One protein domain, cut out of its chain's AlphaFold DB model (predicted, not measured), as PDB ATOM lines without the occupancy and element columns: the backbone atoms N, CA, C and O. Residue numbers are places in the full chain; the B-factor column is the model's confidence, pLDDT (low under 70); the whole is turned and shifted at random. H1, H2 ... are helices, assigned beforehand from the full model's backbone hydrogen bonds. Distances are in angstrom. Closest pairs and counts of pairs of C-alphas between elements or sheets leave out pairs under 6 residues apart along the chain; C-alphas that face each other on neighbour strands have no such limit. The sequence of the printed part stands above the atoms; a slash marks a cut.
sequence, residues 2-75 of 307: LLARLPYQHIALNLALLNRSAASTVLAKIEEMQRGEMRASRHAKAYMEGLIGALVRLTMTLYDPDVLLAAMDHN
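Overview. This is residues 2 to 75 of the 307 residues of an uncharacterized protein of Arundo donax (UniProt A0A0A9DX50). What does the printed part look like? It is a helical hairpin of two long helices, H2 and H3, folded back on each other at a tilt, with the shorter helices H1 and H4 near the end away from the turn of residues 36 to 43. How is it built along the chain? The printed part has 74 residues, with four named helices in the order H1, H2, H3, H4 and no named strand; its class is all helix. How large is its outline? The whole is compact, with a radius of gyration of the C-alphas of 12.6 A, and the C-alphas span 38 by 26 by 15 A.

Along the chain. Where do the two longest helices run? H2, residues 20 to 35, measures 23.2 A from first to last C-alpha and begins with C-alpha 20 at (22.199, 34.221, -41.066). H3, residues 44 to 59, measures 22.9 A and ends with C-alpha 59 at (16.850, 21.433, -37.057). Where are the shorter helices? H1, residues 11 to 17, begins with C-alpha 11 at (25.809, 25.061, -28.193) and measures 9.9 A. H4, residues 65 to 73, measures 12.0 A and ends with C-alpha 73 at (12.773, 31.452, -44.905).

Arrangement. Which helix is the hub? H3 is the hub, touching H1, H2 and H4; the packing is mostly crossed, since none of these three touching pairs is at a shallow tilt. H2 and H3 form a helical hairpin and run opposite ways at a steep tilt of 39 degrees; their closest C-alphas, those of Val 26 and Leu 51, are 6.0 A apart. How do the shorter helices meet H3? H1 touches residues 54 to 58 of H3 alone, at a steep tilt of 64 degrees, with the closest C-alphas, Asn 14 and Leu 58, 6.6 A apart. H4 only just touches H3, with 3 pairs of C-alphas within 8 A, at residues 58 to 59 of H3 alone; the closest C-alphas are those of Leu 58 and Val 67, 6.5 A apart. What else holds for H1, H4 and the backbones? H1 and H4 are apart. In H1, H2, H3 and H4 every O i to N i+4 pair is within hydrogen-bond range.

Size, cuts and confidence. How far does it reach, and is it unbroken? The two C-alphas farthest apart, those of Ala 40 and Tyr 63, are 38.4 A apart, and the printed part has no cut. What are the links? Those from H1 to H2 and from H3 to H4 are tight, and that from H2 to H3 is short. Where is confidence low? The mean pLDDT of the printed part is 75.3, and residues 2 to 21 and 37 to 40 are under 70.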
ATOM      1  N   LEU A   2      35.655  17.745 -39.119       39.25
ATOM      2  CA  LEU A   2      35.501  17.781 -37.654       39.25
ATOM      3  C   LEU A   2      34.074  18.205 -37.255       39.25
ATOM      4  O   LEU A   2      33.505  17.657 -36.323       39.25
ATOM      5  N   LEU A   3      33.446  19.089 -38.041       44.09
ATOM      6  CA  LEU A   3      32.119  19.663 -37.773       44.09
ATOM      7  C   LEU A   3      30.965  18.641 -37.773       44.09
ATOM      8  O   LEU A   3      30.030  18.771 -36.984       44.09
ATOM      9  N   ALA A   4      31.033  17.606 -38.613       43.81
ATOM     10  CA  ALA A   4      30.003  16.561 -38.693       43.81
ATOM     11  C   ALA A   4      30.063  15.553 -37.529       43.81
ATOM     12  O   ALA A   4      29.077  14.892 -37.242       43.81
ATOM     13  N   ARG A   5      31.211  15.454 -36.842       41.75
ATOM     14  CA  ARG A   5      31.452  14.507 -35.736       41.75
ATOM     15  C   ARG A   5      31.462  15.158 -34.353       41.75
ATOM     16  O   ARG A   5      31.671  14.467 -33.361       41.75
ATOM     17  N   LEU A   6      31.254  16.474 -34.278       44.81
ATOM     18  CA  LEU A   6      31.106  17.161 -33.000       44.81
ATOM     19  C   LEU A   6      29.788  16.743 -32.324       44.81
ATOM     20  O   LEU A   6      28.778  16.598 -33.025       44.81
ATOM     21  N   PRO A   7      29.781  16.573 -30.987       46.25
ATOM     22  CA  PRO A   7      28.583  16.217 -30.235       46.25
ATOM     23  C   PRO A   7      27.416  17.135 -30.599       46.25
ATOM     24  O   PRO A   7      27.574  18.354 -30.671       46.25
ATOM     25  N   TYR A   8      26.239  16.551 -30.819       49.84
ATOM     26  CA  TYR A   8      25.031  17.263 -31.254       49.84
ATOM     27  C   TYR A   8      24.600  18.402 -30.303       49.84
ATOM     28  O   TYR A   8      23.900  19.316 -30.722       49.84
ATOM     29  N   GLN A   9      25.090  18.401 -29.058       46.91
ATOM     30  CA  GLN A   9      24.807  19.396 -28.016       46.91
ATOM     31  C   GLN A   9      25.843  20.532 -27.914       46.91
ATOM     32  O   GLN A   9      25.851  21.271 -26.930       46.91
ATOM     33  N   HIS A  10      26.747  20.697 -28.886       53.69
ATOM     34  CA  HIS A  10      27.747  21.763 -28.811       53.69
ATOM     35  C   HIS A  10      27.126  23.137 -29.131       53.69
ATOM     36  O   HIS A  10      27.215  23.631 -30.255       53.69
ATOM     37  N   ILE A  11      26.520  23.768 -28.119       55.84
ATOM     38  CA  ILE A  11      25.809  25.061 -28.193       55.84
ATOM     39  C   ILE A  11      26.629  26.125 -28.937       55.84
ATOM     40  O   ILE A  11      26.103  26.800 -29.812       55.84
ATOM     41  N   ALA A  12      27.936  26.224 -28.672       55.31
ATOM     42  CA  ALA A  12      28.812  27.195 -29.337       55.31
ATOM     43  C   ALA A  12      28.899  27.013 -30.865       55.31
ATOM     44  O   ALA A  12      29.052  27.989 -31.593       55.31
ATOM     45  N   LEU A  13      28.783  25.776 -31.365       61.69
ATOM     46  CA  LEU A  13      28.772  25.513 -32.802       61.69
ATOM     47  C   LEU A  13      27.417  25.872 -33.419       61.69
ATOM     48  O   LEU A  13      27.378  26.435 -34.509       61.69
ATOM     49  N   ASN A  14      26.324  25.598 -32.705       59.03
ATOM     50  CA  ASN A  14      24.976  25.972 -33.134       59.03
ATOM     51  C   ASN A  14      24.835  27.499 -33.193       59.03
ATOM     52  O   ASN A  14      24.361  28.028 -34.193       59.03
ATOM     53  N   LEU A  15      25.366  28.207 -32.189       59.94
ATOM     54  CA  LEU A  15      25.453  29.671 -32.155       59.94
ATOM     55  C   LEU A  15      26.352  30.246 -33.265       59.94
ATOM     56  O   LEU A  15      26.047  31.297 -33.821       59.94
ATOM     57  N   ALA A  16      27.445  29.572 -33.634       61.09
ATOM     58  CA  ALA A  16      28.292  30.010 -34.747       61.09
ATOM     59  C   ALA A  16      27.620  29.811 -36.121       61.09
ATOM     60  O   ALA A  16      27.814  30.620 -37.028       61.09
ATOM     61  N   LEU A  17      26.818  28.750 -36.276       62.88
ATOM     62  CA  LEU A  17      26.021  28.474 -37.480       62.88
ATOM     63  C   LEU A  17      24.767  29.358 -37.590       62.88
ATOM     64  O   LEU A  17      24.219  29.499 -38.680       62.88
ATOM     65  N   LEU A  18      24.344  29.963 -36.480       63.62
ATOM     66  CA  LEU A  18      23.198  30.867 -36.373       63.62
ATOM     67  C   LEU A  18      23.405  32.229 -37.049       63.62
ATOM     68  O   LEU A  18      22.445  32.969 -37.262       63.62
ATOM     69  N   ASN A  19      24.639  32.576 -37.423       66.19
ATOM     70  CA  ASN A  19      24.864  33.753 -38.252       66.19
ATOM     71  C   ASN A  19      24.099  33.554 -39.576       66.19
ATOM     72  O   ASN A  19      24.403  32.617 -40.309       66.19
ATOM     73  N   ARG A  20      23.097  34.391 -39.893       58.97
ATOM     74  CA  ARG A  20      22.199  34.221 -41.066       58.97
ATOM     75  C   ARG A  20      22.945  33.999 -42.393       58.97
ATOM     76  O   ARG A  20      22.435  33.343 -43.305       58.97
ATOM     77  N   SER A  21      24.169  34.512 -42.511       65.44
ATOM     78  CA  SER A  21      25.047  34.270 -43.661       65.44
ATOM     79  C   SER A  21      25.551  32.823 -43.754       65.44
ATOM     80  O   SER A  21      25.774  32.322 -44.850       65.44
ATOM     81  N   ALA A  22      25.713  32.119 -42.634       74.50
ATOM     82  CA  ALA A  22      26.197  30.745 -42.591       74.50
ATOM     83  C   ALA A  22      25.147  29.754 -43.110       74.50
ATOM     84  O   ALA A  22      25.480  28.934 -43.964       74.50
ATOM     85  N   ALA A  23      23.885  29.858 -42.674       75.25
ATOM     86  CA  ALA A  23      22.804  28.995 -43.167       75.25
ATOM     87  C   ALA A  23      22.596  29.152 -44.684       75.25
ATOM     88  O   ALA A  23      22.601  28.166 -45.423       75.25
ATOM     89  N   SER A  24      22.518  30.396 -45.164       81.12
ATOM     90  CA  SER A  24      22.416  30.701 -46.598       81.12
ATOM     91  C   SER A  24      23.640  30.224 -47.395       81.12
ATOM     92  O   SER A  24      23.481  29.671 -48.481       81.12
ATOM     93  N   THR A  25      24.852  30.343 -46.843       85.00
ATOM     94  CA  THR A  25      26.076  29.810 -47.473       85.00
ATOM     95  C   THR A  25      26.059  28.283 -47.557       85.00
ATOM     96  O   THR A  25      26.425  27.724 -48.591       85.00
ATOM     97  N   VAL A  26      25.627  27.594 -46.494       85.38
ATOM     98  CA  VAL A  26      25.507  26.127 -46.477       85.38
ATOM     99  C   VAL A  26      24.527  25.663 -47.551       85.38
ATOM    100  O   VAL A  26      24.861  24.768 -48.321       85.38
ATOM    101  N   LEU A  27      23.363  26.303 -47.654       84.00
ATOM    102  CA  LEU A  27      22.356  25.975 -48.664       84.00
ATOM    103  C   LEU A  27      22.848  26.229 -50.085       84.00
ATOM    104  O   LEU A  27      22.741  25.341 -50.926       84.00
ATOM    105  N   ALA A  28      23.460  27.390 -50.339       85.44
ATOM    106  CA  ALA A  28      24.034  27.701 -51.644       85.44
ATOM    107  C   ALA A  28      25.061  26.638 -52.070       85.44
ATOM    108  O   ALA A  28      25.059  26.192 -53.218       85.44
ATOM    109  N   LYS A  29      25.891  26.168 -51.128       85.38
ATOM    110  CA  LYS A  29      26.855  25.089 -51.373       85.38
ATOM    111  C   LYS A  29      26.188  23.732 -51.592       85.38
ATOM    112  O   LYS A  29      26.647  22.987 -52.450       85.38
ATOM    113  N   ILE A  30      25.107  23.405 -50.881       85.69
ATOM    114  CA  ILE A  30      24.330  22.181 -51.137       85.69
ATOM    115  C   ILE A  30      23.781  22.195 -52.570       85.69
ATOM    116  O   ILE A  30      23.970  21.221 -53.301       85.69
ATOM    117  N   GLU A  31      23.167  23.300 -53.000       84.94
ATOM    118  CA  GLU A  31      22.612  23.404 -54.351       84.94
ATOM    119  C   GLU A  31      23.694  23.322 -55.441       84.94
ATOM    120  O   GLU A  31      23.518  22.617 -56.436       84.94
ATOM    121  N   GLU A  32      24.832  24.001 -55.255       83.75
ATOM    122  CA  GLU A  32      26.009  23.923 -56.139       83.75
ATOM    123  C   GLU A  32      26.457  22.463 -56.335       83.75
ATOM    124  O   GLU A  32      26.682  21.985 -57.452       83.75
ATOM    125  N   MET A  33      26.502  21.699 -55.241       80.88
ATOM    126  CA  MET A  33      26.874  20.290 -55.289       80.88
ATOM    127  C   MET A  33      25.814  19.413 -55.966       80.88
ATOM    128  O   MET A  33      26.176  18.487 -56.697       80.88
ATOM    129  N   GLN A  34      24.522  19.702 -55.780       78.50
ATOM    130  CA  GLN A  34      23.432  18.985 -56.453       78.50
ATOM    131  C   GLN A  34      23.415  19.231 -57.972       78.50
ATOM    132  O   GLN A  34      23.140  18.298 -58.735       78.50
ATOM    133  N   ARG A  35      23.770  20.443 -58.427       80.00
ATOM    134  CA  ARG A  35      23.911  20.792 -59.859       80.00
ATOM    135  C   ARG A  35      25.072  20.068 -60.544       80.00
ATOM    136  O   ARG A  35      25.088  19.936 -61.764       80.00
ATOM    137  N   GLY A  36      25.983  19.496 -59.761       70.19
ATOM    138  CA  GLY A  36      27.058  18.640 -60.248       70.19
ATOM    139  C   GLY A  36      28.393  19.349 -60.440       70.19
ATOM    140  O   GLY A  36      29.329  18.725 -60.936       70.19
ATOM    141  N   GLU A  37      28.508  20.599 -59.991       59.66
ATOM    142  CA  GLU A  37      29.691  21.451 -60.175       59.66
ATOM    143  C   GLU A  37      30.944  20.895 -59.461       59.66
ATOM    144  O   GLU A  37      32.069  21.202 -59.844       59.66
ATOM    145  N   MET A  38      30.773  19.980 -58.492       57.16
ATOM    146  CA  MET A  38      31.866  19.316 -57.760       57.16
ATOM    147  C   MET A  38      31.906  17.776 -57.873       57.16
ATOM    148  O   MET A  38      32.651  17.132 -57.128       57.16
ATOM    149  N   ARG A  39      31.155  17.145 -58.795       59.38
ATOM    150  CA  ARG A  39      31.032  15.664 -58.874       59.38
ATOM    151  C   ARG A  39      32.351  14.904 -59.089       59.38
ATOM    152  O   ARG A  39      32.419  13.727 -58.759       59.38
ATOM    153  N   ALA A  40      33.396  15.559 -59.595       58.81
ATOM    154  CA  ALA A  40      34.692  14.934 -59.876       58.81
ATOM    155  C   ALA A  40      35.633  14.821 -58.655       58.81
ATOM    156  O   ALA A  40      36.683  14.184 -58.743       58.81
ATOM    157  N   SER A  41      35.305  15.438 -57.511       72.06
ATOM    158  CA  SER A  41      36.193  15.437 -56.340       72.06
ATOM    159  C   SER A  41      35.974  14.217 -55.447       72.06
ATOM    160  O   SER A  41      34.866  13.964 -54.976       72.06
ATOM    161  N   ARG A  42      37.066  13.532 -55.078       74.81
ATOM    162  CA  ARG A  42      37.049  12.425 -54.100       74.81
ATOM    163  C   ARG A  42      36.495  12.822 -52.722       74.81
ATOM    164  O   ARG A  42      36.108  11.959 -51.944       74.81
ATOM    165  N   HIS A  43      36.484  14.121 -52.402       78.75
ATOM    166  CA  HIS A  43      35.983  14.651 -51.130       78.75
ATOM    167  C   HIS A  43      34.557  15.209 -51.229       78.75
ATOM    168  O   HIS A  43      34.015  15.630 -50.210       78.75
ATOM    169  N   ALA A  44      33.942  15.222 -52.419       80.25
ATOM    170  CA  ALA A  44      32.611  15.795 -52.613       80.25
ATOM    171  C   ALA A  44      31.566  15.113 -51.719       80.25
ATOM    172  O   ALA A  44      30.807  15.792 -51.040       80.25
ATOM    173  N   LYS A  45      31.585  13.780 -51.618       80.88
ATOM    174  CA  LYS A  45      30.660  13.034 -50.751       80.88
ATOM    175  C   LYS A  45      30.771  13.457 -49.276       80.88
ATOM    176  O   LYS A  45      29.796  13.907 -48.687       80.88
ATOM    177  N   ALA A  46      31.983  13.416 -48.727       83.94
ATOM    178  CA  ALA A  46      32.282  13.816 -47.351       83.94
ATOM    179  C   ALA A  46      31.937  15.288 -47.050       83.94
ATOM    180  O   ALA A  46      31.540  15.632 -45.936       83.94
ATOM    181  N   TYR A  47      32.121  16.175 -48.030       84.62
ATOM    182  CA  TYR A  47      31.778  17.588 -47.897       84.62
ATOM    183  C   TYR A  47      30.259  17.799 -47.893       84.62
ATOM    184  O   TYR A  47      29.761  18.505 -47.020       84.62
ATOM    185  N   MET A  48      29.524  17.116 -48.780       84.25
ATOM    186  CA  MET A  48      28.057  17.138 -48.815       84.25
ATOM    187  C   MET A  48      27.464  16.629 -47.499       84.25
ATOM    188  O   MET A  48      26.631  17.305 -46.903       84.25
ATOM    189  N   GLU A  49      27.949  15.492 -46.998       87.31
ATOM    190  CA  GLU A  49      27.561  14.950 -45.687       87.31
ATOM    191  C   GLU A  49      27.814  15.964 -44.562       87.31
ATOM    192  O   GLU A  49      26.972  16.154 -43.688       87.31
ATOM    193  N   GLY A  50      28.943  16.677 -44.606       86.06
ATOM    194  CA  GLY A  50      29.260  17.725 -43.638       86.06
ATOM    195  C   GLY A  50      28.318  18.931 -43.689       86.06
ATOM    196  O   GLY A  50      27.926  19.430 -42.632       86.06
ATOM    197  N   LEU A  51      27.947  19.389 -44.887       87.62
ATOM    198  CA  LEU A  51      27.005  20.496 -45.079       87.62
ATOM    199  C   LEU A  51      25.605  20.126 -44.584       87.62
ATOM    200  O   LEU A  51      24.989  20.883 -43.835       87.62
ATOM    201  N   ILE A  52      25.129  18.936 -44.943       88.25
ATOM    202  CA  ILE A  52      23.810  18.452 -44.532       88.25
ATOM    203  C   ILE A  52      23.801  18.174 -43.029       88.25
ATOM    204  O   ILE A  52      22.850  18.537 -42.349       88.25
ATOM    205  N   GLY A  53      24.885  17.634 -42.467       88.44
ATOM    206  CA  GLY A  53      25.024  17.464 -41.020       88.44
ATOM    207  C   GLY A  53      24.950  18.789 -40.251       88.44
ATOM    208  O   GLY A  53      24.370  18.837 -39.168       88.44
ATOM    209  N   ALA A  54      25.483  19.883 -40.810       86.81
ATOM    210  CA  ALA A  54      25.317  21.218 -40.234       86.81
ATOM    211  C   ALA A  54      23.857  21.696 -40.306       86.81
ATOM    212  O   ALA A  54      23.337  22.199 -39.313       86.81
ATOM    213  N   LEU A  55      23.186  21.475 -41.442       89.00
ATOM    214  CA  LEU A  55      21.772  21.806 -41.632       89.00
ATOM    215  C   LEU A  55      20.870  21.041 -40.648       89.00
ATOM    216  O   LEU A  55      20.048  21.640 -39.961       89.00
ATOM    217  N   VAL A  56      21.068  19.729 -40.510       89.62
ATOM    218  CA  VAL A  56      20.318  18.882 -39.570       89.62
ATOM    219  C   VAL A  56      20.573  19.302 -38.128       89.62
ATOM    220  O   VAL A  56      19.644  19.322 -37.326       89.62
ATOM    221  N   ARG A  57      21.794  19.715 -37.779       86.88
ATOM    222  CA  ARG A  57      22.071  20.213 -36.429       86.88
ATOM    223  C   ARG A  57      21.249  21.464 -36.093       86.88
ATOM    224  O   ARG A  57      20.763  21.558 -34.971       86.88
ATOM    225  N   LEU A  58      21.023  22.362 -37.056       86.81
ATOM    226  CA  LEU A  58      20.110  23.500 -36.875       86.81
ATOM    227  C   LEU A  58      18.668  23.031 -36.621       86.81
ATOM    228  O   LEU A  58      17.995  23.563 -35.746       86.81
ATOM    229  N   THR A  59      18.205  21.975 -37.299       91.06
ATOM    230  CA  THR A  59      16.850  21.433 -37.057       91.06
ATOM    231  C   THR A  59      16.643  20.893 -35.635       91.06
ATOM    232  O   THR A  59      15.508  20.780 -35.191       91.06
ATOM    233  N   MET A  60      17.709  20.604 -34.880       87.75
ATOM    234  CA  MET A  60      17.606  20.168 -33.477       87.75
ATOM    235  C   MET A  60      17.420  21.333 -32.491       87.75
ATOM    236  O   MET A  60      17.135  21.103 -31.318       87.75
ATOM    237  N   THR A  61      17.589  22.579 -32.941       87.12
ATOM    238  CA  THR A  61      17.507  23.785 -32.104       87.12
ATOM    239  C   THR A  61      16.404  24.738 -32.560       87.12
ATOM    240  O   THR A  61      16.537  25.947 -32.422       87.12
ATOM    241  N   LEU A  62      15.297  24.207 -33.090       88.38
ATOM    242  CA  LEU A  62      14.146  24.996 -33.567       88.38
ATOM    243  C   LEU A  62      13.399  25.758 -32.457       88.38
ATOM    244  O   LEU A  62      12.524  26.561 -32.757       88.38
ATOM    245  N   TYR A  63      13.734  25.521 -31.185       85.50
ATOM    246  CA  TYR A  63      13.256  26.341 -30.067       85.50
ATOM    247  C   TYR A  63      13.859  27.757 -30.077       85.50
ATOM    248  O   TYR A  63      13.323  28.652 -29.426       85.50
ATOM    249  N   ASP A  64      14.975  27.959 -30.781       86.31
ATOM    250  CA  ASP A  64      15.566  29.272 -31.009       86.31
ATOM    251  C   ASP A  64      14.813  29.982 -32.157       86.31
ATOM    252  O   ASP A  64      14.751  29.443 -33.270       86.31
ATOM    253  N   PRO A  65      14.230  31.175 -31.922       88.06
ATOM    254  CA  PRO A  65      13.431  31.874 -32.928       88.06
ATOM    255  C   PRO A  65      14.191  32.210 -34.213       88.06
ATOM    256  O   PRO A  65      13.596  32.178 -35.290       88.06
ATOM    257  N   ASP A  66      15.491  32.507 -34.132       85.00
ATOM    258  CA  ASP A  66      16.293  32.848 -35.307       85.00
ATOM    259  C   ASP A  66      16.574  31.603 -36.156       85.00
ATOM    260  O   ASP A  66      16.502  31.667 -37.388       85.00
ATOM    261  N   VAL A  67      16.819  30.453 -35.512       86.31
ATOM    262  CA  VAL A  67      16.935  29.161 -36.208       86.31
ATOM    263  C   VAL A  67      15.616  28.796 -36.885       86.31
ATOM    264  O   VAL A  67      15.616  28.385 -38.047       86.31
ATOM    265  N   LEU A  68      14.497  28.948 -36.173       90.75
ATOM    266  CA  LEU A  68      13.168  28.641 -36.695       90.75
ATOM    267  C   LEU A  68      12.844  29.494 -37.927       90.75
ATOM    268  O   LEU A  68      12.454  28.952 -38.960       90.75
ATOM    269  N   LEU A  69      13.067  30.810 -37.843       90.31
ATOM    270  CA  LEU A  69      12.871  31.727 -38.965       90.31
ATOM    271  C   LEU A  69      13.779  31.379 -40.144       90.31
ATOM    272  O   LEU A  69      13.306  31.338 -41.274       90.31
ATOM    273  N   ALA A  70      15.053  31.056 -39.904       88.81
ATOM    274  CA  ALA A  70      15.957  30.638 -40.974       88.81
ATOM    275  C   ALA A  70      15.482  29.343 -41.658       88.81
ATOM    276  O   ALA A  70      15.526  29.241 -42.885       88.81
ATOM    277  N   ALA A  71      14.997  28.365 -40.888       92.38
ATOM    278  CA  ALA A  71      14.442  27.129 -41.432       92.38
ATOM    279  C   ALA A  71      13.188  27.383 -42.285       92.38
ATOM    280  O   ALA A  71      13.009  26.727 -43.317       92.38
ATOM    281  N   MET A  72      12.354  28.350 -41.882       94.12
ATOM    282  CA  MET A  72      11.169  28.774 -42.629       94.12
ATOM    283  C   MET A  72      11.522  29.533 -43.912       94.12
ATOM    284  O   MET A  72      11.076  29.145 -44.993       94.12
ATOM    285  N   ASP A  73      12.355  30.573 -43.803       91.75
ATOM    286  CA  ASP A  73      12.773  31.452 -44.905       91.75
ATOM    287  C   ASP A  73      13.441  30.663 -46.036       91.75
ATOM    288  O   ASP A  73      13.261  30.956 -47.219       91.75
ATOM    289  N   HIS A  74      14.191  29.626 -45.669       91.19
ATOM    290  CA  HIS A  74      14.903  28.772 -46.608       91.19
ATOM    291  C   HIS A  74      14.214  27.434 -46.896       91.19
ATOM    292  O   HIS A  74      14.769  26.614 -47.625       91.19
ATOM    293  N   ASN A  75      13.020  27.203 -46.342       94.69
ATOM    294  CA  ASN A  75      12.213  26.006 -46.571       94.69
ATOM    295  C   ASN A  75      13.026  24.704 -46.438       94.69
ATOM    296  O   ASN A  75      13.114  23.891 -47.368       94.69
TER     297      ASN A  75